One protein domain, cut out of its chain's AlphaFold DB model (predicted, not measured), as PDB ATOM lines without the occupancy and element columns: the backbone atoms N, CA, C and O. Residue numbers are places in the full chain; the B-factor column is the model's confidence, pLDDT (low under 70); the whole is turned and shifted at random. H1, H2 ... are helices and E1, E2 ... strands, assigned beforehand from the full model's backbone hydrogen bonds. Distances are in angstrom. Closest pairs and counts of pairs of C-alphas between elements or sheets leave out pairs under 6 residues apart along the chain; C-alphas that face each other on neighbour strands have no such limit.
ATOM      1  N   ILE A  50       9.340  34.395 113.209       91.62
ATOM      2  CA  ILE A  50      10.461  34.314 112.274       91.62
ATOM      3  C   ILE A  50      10.296  35.424 111.233       91.62
ATOM      4  O   ILE A  50       9.293  35.493 110.518       91.62
ATOM      5  N   ALA A  51      11.296  36.298 111.120       92.50
ATOM      6  CA  ALA A  51      11.300  37.361 110.121       92.50
ATOM      7  C   ALA A  51      11.865  36.863 108.779       92.50
ATOM      8  O   ALA A  51      13.010  36.418 108.683       92.50
ATOM      9  N   LEU A  52      11.065  36.994 107.723       93.81
ATOM     10  CA  LEU A  52      11.317  36.468 106.379       93.81
ATOM     11  C   LEU A  52      11.435  37.612 105.356       93.81
ATOM     12  O   LEU A  52      11.222  38.792 105.660       93.81
ATOM     13  N   ALA A  53      11.799  37.294 104.114       94.50
ATOM     14  CA  ALA A  53      12.059  38.293 103.077       94.50
ATOM     15  C   ALA A  53      10.805  39.055 102.622       94.50
ATOM     16  O   ALA A  53      10.937  40.157 102.090       94.50
ATOM     17  N   ASN A  54       9.616  38.484 102.813       95.56
ATOM     18  CA  ASN A  54       8.322  39.057 102.435       95.56
ATOM     19  C   ASN A  54       7.381  39.302 103.623       95.56
ATOM     20  O   ASN A  54       6.260  39.749 103.402       95.56
ATOM     21  N   GLY A  55       7.799  39.018 104.856       95.06
ATOM     22  CA  GLY A  55       6.884  39.089 105.989       95.06
ATOM     23  C   GLY A  55       7.461  38.603 107.304       95.06
ATOM     24  O   GLY A  55       8.678  38.462 107.460       95.06
ATOM     25  N   THR A  56       6.551  38.313 108.218       94.50
ATOM     26  CA  THR A  56       6.804  37.730 109.530       94.50
ATOM     27  C   THR A  56       5.862  36.543 109.710       94.50
ATOM     28  O   THR A  56       4.649  36.693 109.558       94.50
ATOM     29  N   LEU A  57       6.421  35.368 109.996       93.75
ATOM     30  CA  LEU A  57       5.673  34.149 110.307       93.75
ATOM     31  C   LEU A  57       5.655  33.953 111.822       93.75
ATOM     32  O   LEU A  57       6.720  33.900 112.433       93.75
ATOM     33  N   TYR A  58       4.476  33.838 112.413       93.12
ATOM     34  CA  TYR A  58       4.297  33.592 113.840       93.12
ATOM     35  C   TYR A  58       4.200  32.089 114.121       93.12
ATOM     36  O   TYR A  58       3.803  31.308 113.253       93.12
ATOM     37  N   LEU A  59       4.560  31.671 115.339       90.38
ATOM     38  CA  LEU A  59       4.528  30.254 115.737       90.38
ATOM     39  C   LEU A  59       3.117  29.643 115.746       90.38
ATOM     40  O   LEU A  59       2.983  28.425 115.672       90.38
ATOM     41  N   ASP A  60       2.070  30.469 115.790       92.81
ATOM     42  CA  ASP A  60       0.675  30.037 115.642       92.81
ATOM     43  C   ASP A  60       0.272  29.751 114.179       92.81
ATOM     44  O   ASP A  60      -0.857  29.341 113.907       92.81
ATOM     45  N   GLY A  61       1.194  29.955 113.232       91.00
ATOM     46  CA  GLY A  61       0.992  29.753 111.800       91.00
ATOM     47  C   GLY A  61       0.453  30.977 111.057       91.00
ATOM     48  O   GLY A  61       0.293  30.917 109.834       91.00
ATOM     49  N   THR A  62       0.187  32.094 111.742       95.00
ATOM     50  CA  THR A  62      -0.234  33.331 111.079       95.00
ATOM     51  C   THR A  62       0.939  33.991 110.355       95.00
ATOM     52  O   THR A  62       2.087  33.960 110.800       95.00
ATOM     53  N   PHE A  63       0.661  34.591 109.196       95.25
ATOM     54  CA  PHE A  63       1.664  35.289 108.400       95.25
ATOM     55  C   PHE A  63       1.240  36.733 108.155       95.25
ATOM     56  O   PHE A  63       0.163  36.996 107.621       95.25
ATOM     57  N   GLN A  64       2.120  37.661 108.516       94.88
ATOM     58  CA  GLN A  64       1.960  39.080 108.244       94.88
ATOM     59  C   GLN A  64       2.872  39.480 107.087       94.88
ATOM     60  O   GLN A  64       4.097  39.399 107.193       94.88
ATOM     61  N   GLU A  65       2.278  39.926 105.985       94.69
ATOM     62  CA  GLU A  65       3.029  40.406 104.827       94.69
ATOM     63  C   GLU A  65       3.649  41.791 105.089       94.69
ATOM     64  O   GLU A  65       3.084  42.633 105.789       94.69
ATOM     65  N   GLY A  66       4.822  42.034 104.505       91.00
ATOM     66  CA  GLY A  66       5.548  43.299 104.612       91.00
ATOM     67  C   GLY A  66       6.673  43.292 105.650       91.00
ATOM     68  O   GLY A  66       6.925  42.319 106.353       91.00
ATOM     69  N   LYS A  67       7.418  44.399 105.726       86.88
ATOM     70  CA  LYS A  67       8.547  44.563 106.661       86.88
ATOM     71  C   LYS A  67       8.294  45.748 107.597       86.88
ATOM     72  O   LYS A  67       9.036  46.723 107.516       86.88
ATOM     73  N   PRO A  68       7.234  45.703 108.423       75.50
ATOM     74  CA  PRO A  68       6.862  46.846 109.254       75.50
ATOM     75  C   PRO A  68       7.910  47.148 110.334       75.50
ATOM     76  O   PRO A  68       8.048  48.293 110.748       75.50
ATOM     77  N   GLU A  69       8.662  46.134 110.766       81.12
ATOM     78  CA  GLU A  69       9.546  46.212 111.927       81.12
ATOM     79  C   GLU A  69      11.027  46.045 111.555       81.12
ATOM     80  O   GLU A  69      11.405  45.237 110.689       81.12
ATOM     81  N   ILE A  70      11.876  46.789 112.273       81.56
ATOM     82  CA  ILE A  70      13.317  46.539 112.348       81.56
ATOM     83  C   ILE A  70      13.519  45.308 113.232       81.56
ATOM     84  O   ILE A  70      13.023  45.253 114.351       81.56
ATOM     85  N   VAL A  71      14.243  44.317 112.719       83.50
ATOM     86  CA  VAL A  71      14.460  43.023 113.381       83.50
ATOM     87  C   VAL A  71      15.953  42.720 113.458       83.50
ATOM     88  O   VAL A  71      16.704  43.125 112.570       83.50
ATOM     89  N   ARG A  72      16.378  41.971 114.486       80.44
ATOM     90  CA  ARG A  72      17.776  41.522 114.648       80.44
ATOM     91  C   ARG A  72      18.268  40.690 113.458       80.44
ATOM     92  O   ARG A  72      19.372  40.896 112.968       80.44
ATOM     93  N   ASN A  73      17.447  39.746 113.000       83.44
ATOM     94  CA  ASN A  73      17.754  38.848 111.892       83.44
ATOM     95  C   ASN A  73      16.546  38.775 110.955       83.44
ATOM     96  O   ASN A  73      15.410  38.720 111.419       83.44
ATOM     97  N   ARG A  74      16.790  38.772 109.643       89.81
ATOM     98  CA  ARG A  74      15.768  38.540 108.622       89.81
ATOM     99  C   ARG A  74      16.307  37.550 107.607       89.81
ATOM    100  O   ARG A  74      17.266  37.850 106.897       89.81
ATOM    101  N   LEU A  75      15.657  36.398 107.503       91.56
ATOM    102  CA  LEU A  75      16.059  35.381 106.544       91.56
ATOM    103  C   LEU A  75      15.765  35.877 105.117       91.56
ATOM    104  O   LEU A  75      14.669  36.388 104.857       91.56
ATOM    105  N   PRO A  76      16.691  35.698 104.158       93.00
ATOM    106  CA  PRO A  76      16.516  36.117 102.766       93.00
ATOM    107  C   PRO A  76      15.611  35.158 101.968       93.00
ATOM    108  O   PRO A  76      15.760  35.011 100.760       93.00
ATOM    109  N   VAL A  77      14.664  34.496 102.638       92.94
ATOM    110  CA  VAL A  77      13.754  33.502 102.062       92.94
ATOM    111  C   VAL A  77      12.332  34.046 102.105       92.94
ATOM    112  O   VAL A  77      11.923  34.644 103.101       92.94
ATOM    113  N   LYS A  78      11.580  33.873 101.016       95.06
ATOM    114  CA  LYS A  78      10.162  34.244 100.960       95.06
ATOM    115  C   LYS A  78       9.310  33.099 101.496       95.06
ATOM    116  O   LYS A  78       9.481  31.964 101.062       95.06
ATOM    117  N   TYR A  79       8.388  33.413 102.396       94.62
ATOM    118  CA  TYR A  79       7.348  32.486 102.812       94.62
ATOM    119  C   TYR A  79       6.318  32.310 101.702       94.62
ATOM    120  O   TYR A  79       5.832  33.305 101.160       94.62
ATOM    121  N   ASP A  80       5.966  31.065 101.412       94.69
ATOM    122  CA  ASP A  80       4.839  30.715 100.558       94.69
ATOM    123  C   ASP A  80       4.018  29.615 101.250       94.69
ATOM    124  O   ASP A  80       4.474  28.471 101.314       94.69
ATOM    125  N   PRO A  81       2.811  29.919 101.766       91.56
ATOM    126  CA  PRO A  81       1.961  28.917 102.409       91.56
ATOM    127  C   PRO A  81       1.434  27.863 101.421       91.56
ATOM    128  O   PRO A  81       0.873  26.855 101.844       91.56
ATOM    129  N   LYS A  82       1.582  28.089 100.109       94.19
ATOM    130  CA  LYS A  82       1.202  27.158  99.039       94.19
ATOM    131  C   LYS A  82       2.403  26.404  98.467       94.19
ATOM    132  O   LYS A  82       2.244  25.705  97.464       94.19
ATOM    133  N   ALA A  83       3.584  26.540  99.073       93.62
ATOM    134  CA  ALA A  83       4.764  25.809  98.643       93.62
ATOM    135  C   ALA A  83       4.485  24.293  98.642       93.62
ATOM    136  O   ALA A  83       3.840  23.779  99.562       93.62
ATOM    137  N   PRO A  84       4.960  23.555  97.624       95.25
ATOM    138  CA  PRO A  84       4.823  22.108  97.605       95.25
ATOM    139  C   PRO A  84       5.585  21.483  98.777       95.25
ATOM    140  O   PRO A  84       6.551  22.050  99.292       95.25
ATOM    141  N   GLN A  85       5.179  20.274  99.167       93.69
ATOM    142  CA  GLN A  85       5.874  19.528 100.212       93.69
ATOM    143  C   GLN A  85       7.366  19.367  99.852       93.69
ATOM    144  O   GLN A  85       7.681  18.990  98.717       93.69
ATOM    145  N   PRO A  86       8.300  19.602 100.793       94.00
ATOM    146  CA  PRO A  86       9.733  19.568 100.516       94.00
ATOM    147  C   PRO A  86      10.255  18.120 100.454       94.00
ATOM    148  O   PRO A  86      11.006  17.670 101.316       94.00
ATOM    149  N   THR A  87       9.856  17.366  99.425       96.44
ATOM    150  CA  THR A  87      10.116  15.917  99.301       96.44
ATOM    151  C   THR A  87      11.596  15.556  99.312       96.44
ATOM    152  O   THR A  87      11.966  14.554  99.913       96.44
ATOM    153  N   HIS A  88      12.454  16.373  98.694       96.00
ATOM    154  CA  HIS A  88      13.900  16.129  98.655       96.00
ATOM    155  C   HIS A  88      14.537  16.265 100.043       96.00
ATOM    156  O   HIS A  88      15.342  15.429 100.441       96.00
ATOM    157  N   TRP A  89      14.137  17.292 100.795       94.19
ATOM    158  CA  TRP A  89      14.587  17.505 102.168       94.19
ATOM    159  C   TRP A  89      14.085  16.400 103.098       94.19
ATOM    160  O   TRP A  89      14.872  15.806 103.829       94.19
ATOM    161  N   LEU A  90      12.792  16.068 103.022       94.56
ATOM    162  CA  LEU A  90      12.223  14.990 103.829       94.56
ATOM    163  C   LEU A  90      12.891  13.653 103.514       94.56
ATOM    164  O   LEU A  90      13.204  12.905 104.432       94.56
ATOM    165  N   ARG A  91      13.165  13.366 102.234       96.69
ATOM    166  CA  ARG A  91      13.862  12.141 101.838       96.69
ATOM    167  C   ARG A  91      15.256  12.059 102.451       96.69
ATOM    168  O   ARG A  91      15.590  11.023 103.008       96.69
ATOM    169  N   PHE A  92      16.018  13.151 102.400       96.62
ATOM    170  CA  PHE A  92      17.322  13.233 103.053       96.62
ATOM    171  C   PHE A  92      17.238  12.921 104.556       96.62
ATOM    172  O   PHE A  92      18.051  12.151 105.059       96.62
ATOM    173  N   LEU A  93      16.234  13.457 105.263       96.19
ATOM    174  CA  LEU A  93      16.036  13.162 106.685       96.19
ATOM    175  C   LEU A  93      15.680  11.691 106.933       96.19
ATOM    176  O   LEU A  93      16.239  11.090 107.842       96.19
ATOM    177  N   TYR A  94      14.804  11.101 106.115       96.31
ATOM    178  CA  TYR A  94      14.444   9.680 106.212       96.31
ATOM    179  C   TYR A  94      15.609   8.731 105.921       96.31
ATOM    180  O   TYR A  94      15.654   7.641 106.481       96.31
ATOM    181  N   ASP A  95      16.533   9.122 105.043       97.31
ATOM    182  CA  ASP A  95      17.722   8.321 104.739       97.31
ATOM    183  C   ASP A  95      18.791   8.423 105.851       97.31
ATOM    184  O   ASP A  95      19.697   7.592 105.905       97.31
ATOM    185  N   LEU A  96      18.692   9.423 106.740       97.25
ATOM    186  CA  LEU A  96      19.668   9.704 107.799       97.25
ATOM    187  C   LEU A  96      19.192   9.318 109.210       97.25
ATOM    188  O   LEU A  96      20.018   8.959 110.048       97.25
ATOM    189  N   LEU A  97      17.894   9.436 109.493       97.19
ATOM    190  CA  LEU A  97      17.315   9.365 110.837       97.19
ATOM    191  C   LEU A  97      16.236   8.286 110.934       97.19
ATOM    192  O   LEU A  97      15.578   7.956 109.944       97.19
ATOM    193  N   TYR A  98      15.990   7.796 112.151       97.50
ATOM    194  CA  TYR A  98      14.791   7.009 112.411       97.50
ATOM    195  C   TYR A  98      13.536   7.892 112.290       97.50
ATOM    196  O   TYR A  98      13.585   9.074 112.648       97.50
ATOM    197  N   PRO A  99      12.404   7.361 111.785       95.75
ATOM    198  CA  PRO A  99      11.181   8.142 111.589       95.75
ATOM    199  C   PRO A  99      10.708   8.914 112.828       95.75
ATOM    200  O   PRO A  99      10.188  10.021 112.694       95.75
ATOM    201  N   GLU A 100      10.900   8.348 114.017       96.50
ATOM    202  CA  GLU A 100      10.565   8.940 115.313       96.50
ATOM    203  C   GLU A 100      11.425  10.157 115.692       96.50
ATOM    204  O   GLU A 100      10.943  11.036 116.406       96.50
ATOM    205  N   ASP A 101      12.654  10.259 115.178       96.50
ATOM    206  CA  ASP A 101      13.586  11.351 115.493       96.50
ATOM    207  C   ASP A 101      13.394  12.572 114.580       96.50
ATOM    208  O   ASP A 101      13.754  13.699 114.930       96.50
ATOM    209  N   ILE A 102      12.808  12.370 113.394       95.38
ATOM    210  CA  ILE A 102      12.629  13.409 112.370       95.38
ATOM    211  C   ILE A 102      11.856  14.639 112.886       95.38
ATOM    212  O   ILE A 102      12.305  15.755 112.603       95.38
ATOM    213  N   PRO A 103      10.724  14.508 113.613       95.19
ATOM    214  CA  PRO A 103      10.016  15.663 114.166       95.19
ATOM    215  C   PRO A 103      10.894  16.484 115.116       95.19
ATOM    216  O   PRO A 103      10.976  17.700 114.965       95.19
ATOM    217  N   THR A 104      11.617  15.815 116.016       95.06
ATOM    218  CA  THR A 104      12.494  16.447 117.013       95.06
ATOM    219  C   THR A 104      13.630  17.224 116.353       95.06
ATOM    220  O   THR A 104      13.915  18.364 116.720       95.06
ATOM    221  N   VAL A 105      14.273  16.642 115.335       94.38
ATOM    222  CA  VAL A 105      15.350  17.322 114.601       94.38
ATOM    223  C   VAL A 105      14.819  18.526 113.823       94.38
ATOM    224  O   VAL A 105      15.458  19.578 113.809       94.38
ATOM    225  N   GLN A 106      13.649  18.410 113.193       93.62
ATOM    226  CA  GLN A 106      13.036  19.540 112.492       93.62
ATOM    227  C   GLN A 106      12.634  20.667 113.448       93.62
ATOM    228  O   GLN A 106      12.859  21.834 113.126       93.62
ATOM    229  N   GLU A 107      12.107  20.337 114.626       91.12
ATOM    230  CA  GLU A 107      11.818  21.310 115.681       91.12
ATOM    231  C   GLU A 107      13.093  22.021 116.147       91.12
ATOM    232  O   GLU A 107      13.121  23.248 116.214       91.12
ATOM    233  N   PHE A 108      14.182  21.280 116.369       91.56
ATOM    234  CA  PHE A 108      15.475  21.858 116.736       91.56
ATOM    235  C   PHE A 108      16.022  22.807 115.658       91.56
ATOM    236  O   PHE A 108      16.459  23.913 115.973       91.56
ATOM    237  N   ILE A 109      15.950  22.424 114.376       90.56
ATOM    238  CA  ILE A 109      16.331  23.307 113.260       90.56
ATOM    239  C   ILE A 109      15.460  24.570 113.258       90.56
ATOM    240  O   ILE A 109      15.989  25.667 113.095       90.56
ATOM    241  N   GLY A 110      14.147  24.430 113.465       88.62
ATOM    242  CA  GLY A 110      13.220  25.555 113.579       88.62
ATOM    243  C   GLY A 110      13.569  26.492 114.736       88.62
ATOM    244  O   GLY A 110      13.613  27.706 114.549       88.62
ATOM    245  N   TYR A 111      13.909  25.939 115.901       86.62
ATOM    246  CA  TYR A 111      14.373  26.698 117.060       86.62
ATOM    247  C   TYR A 111      15.633  27.519 116.747       86.62
ATOM    248  O   TYR A 111      15.717  28.680 117.140       86.62
ATOM    249  N   CYS A 112      16.578  26.977 115.971       87.00
ATOM    250  CA  CYS A 112      17.772  27.711 115.531       87.00
ATOM    251  C   CYS A 112      17.481  28.886 114.576       87.00
ATOM    252  O   CYS A 112      18.377  29.690 114.317       87.00
ATOM    253  N   LEU A 113      16.272  28.986 114.011       85.25
ATOM    254  CA  LEU A 113      15.856  30.126 113.183       85.25
ATOM    255  C   LEU A 113      15.265  31.272 114.012       85.25
ATOM    256  O   LEU A 113      15.138  32.391 113.505       85.25
ATOM    257  N   ILE A 114      14.897  31.000 115.263       83.31
ATOM    258  CA  ILE A 114      14.365  31.990 116.190       83.31
ATOM    259  C   ILE A 114      15.553  32.677 116.866       83.31
ATOM    260  O   ILE A 114      16.396  31.987 117.442       83.31
TER     261      ILE A 114
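What this domain is: This is residues 50 to 114 of the 122 residues of the protein "D5_N domain-containing protein" of Faecalibacterium prausnitzii (UniProt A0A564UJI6). A small strand hairpin, E1 and E2, makes one end of an elongated, open loop of chain, and two helices, H1 and H2, make a V at the other end. The long link of residues 66 to 86 runs from the hairpin out to H1, and H2 folds back toward the hairpin end. The printed part has 65 residues, with two named strands and then two named helices along the chain; the sheet has the order E1 - E2 and is antiparallel, and the class is mixed, helices and strands, though under half of the residues are in named elements. The whole is loose, with a radius of gyration of the C-alphas of 13.8 A, and spans 41 by 23 by 21 A.

Where its parts are: Find C-alpha 55 at (6.884, 39.089, 105.989); from there E1 runs through residues 55 to 58, 9.9 A. E2 holds residues 63 to 65, 6.4 A. Look next at C-alpha 87 at (10.116, 15.917, 99.301), where H1, residues 87 to 96, begins; it is 14.2 A long. H2, residues 102 to 111, is also 14.2 A long and ends at C-alpha 111 at (14.373, 26.698, 117.060).

How they stand to each other: E1 and E2 form a hairpin, antiparallel at 164 degrees; look for N 56 and O 64, 2.9 A apart and within hydrogen-bond range. Residues 50 to 51 pair briefly with residues 56 to 57 of E1, antiparallel. H1 and H2 are close but not clearly touching, their closest C-alphas, those of Leu 93 and Ile 102, being 6.6 A apart. They run opposite ways at a steep tilt of 67 degrees. In both helices every O i to N i+4 pair is within hydrogen-bond range. E1 is apart from H1 and H2, and E2 is apart from H2.

The domain as a whole: The C-alphas of Pro 68 and Tyr 98 are the two farthest apart, 40.7 A, while those of Ile 50 and Ile 114, the first and last printed, are 6.0 A apart. Residues 82 to 89, of which 87 to 89 belong to H1, stand free. The link from E2 to H1 is long; those from E1 to E2 and from H1 to H2 are tight. The printed part has no cut, and no printed residue has a pLDDT under 70.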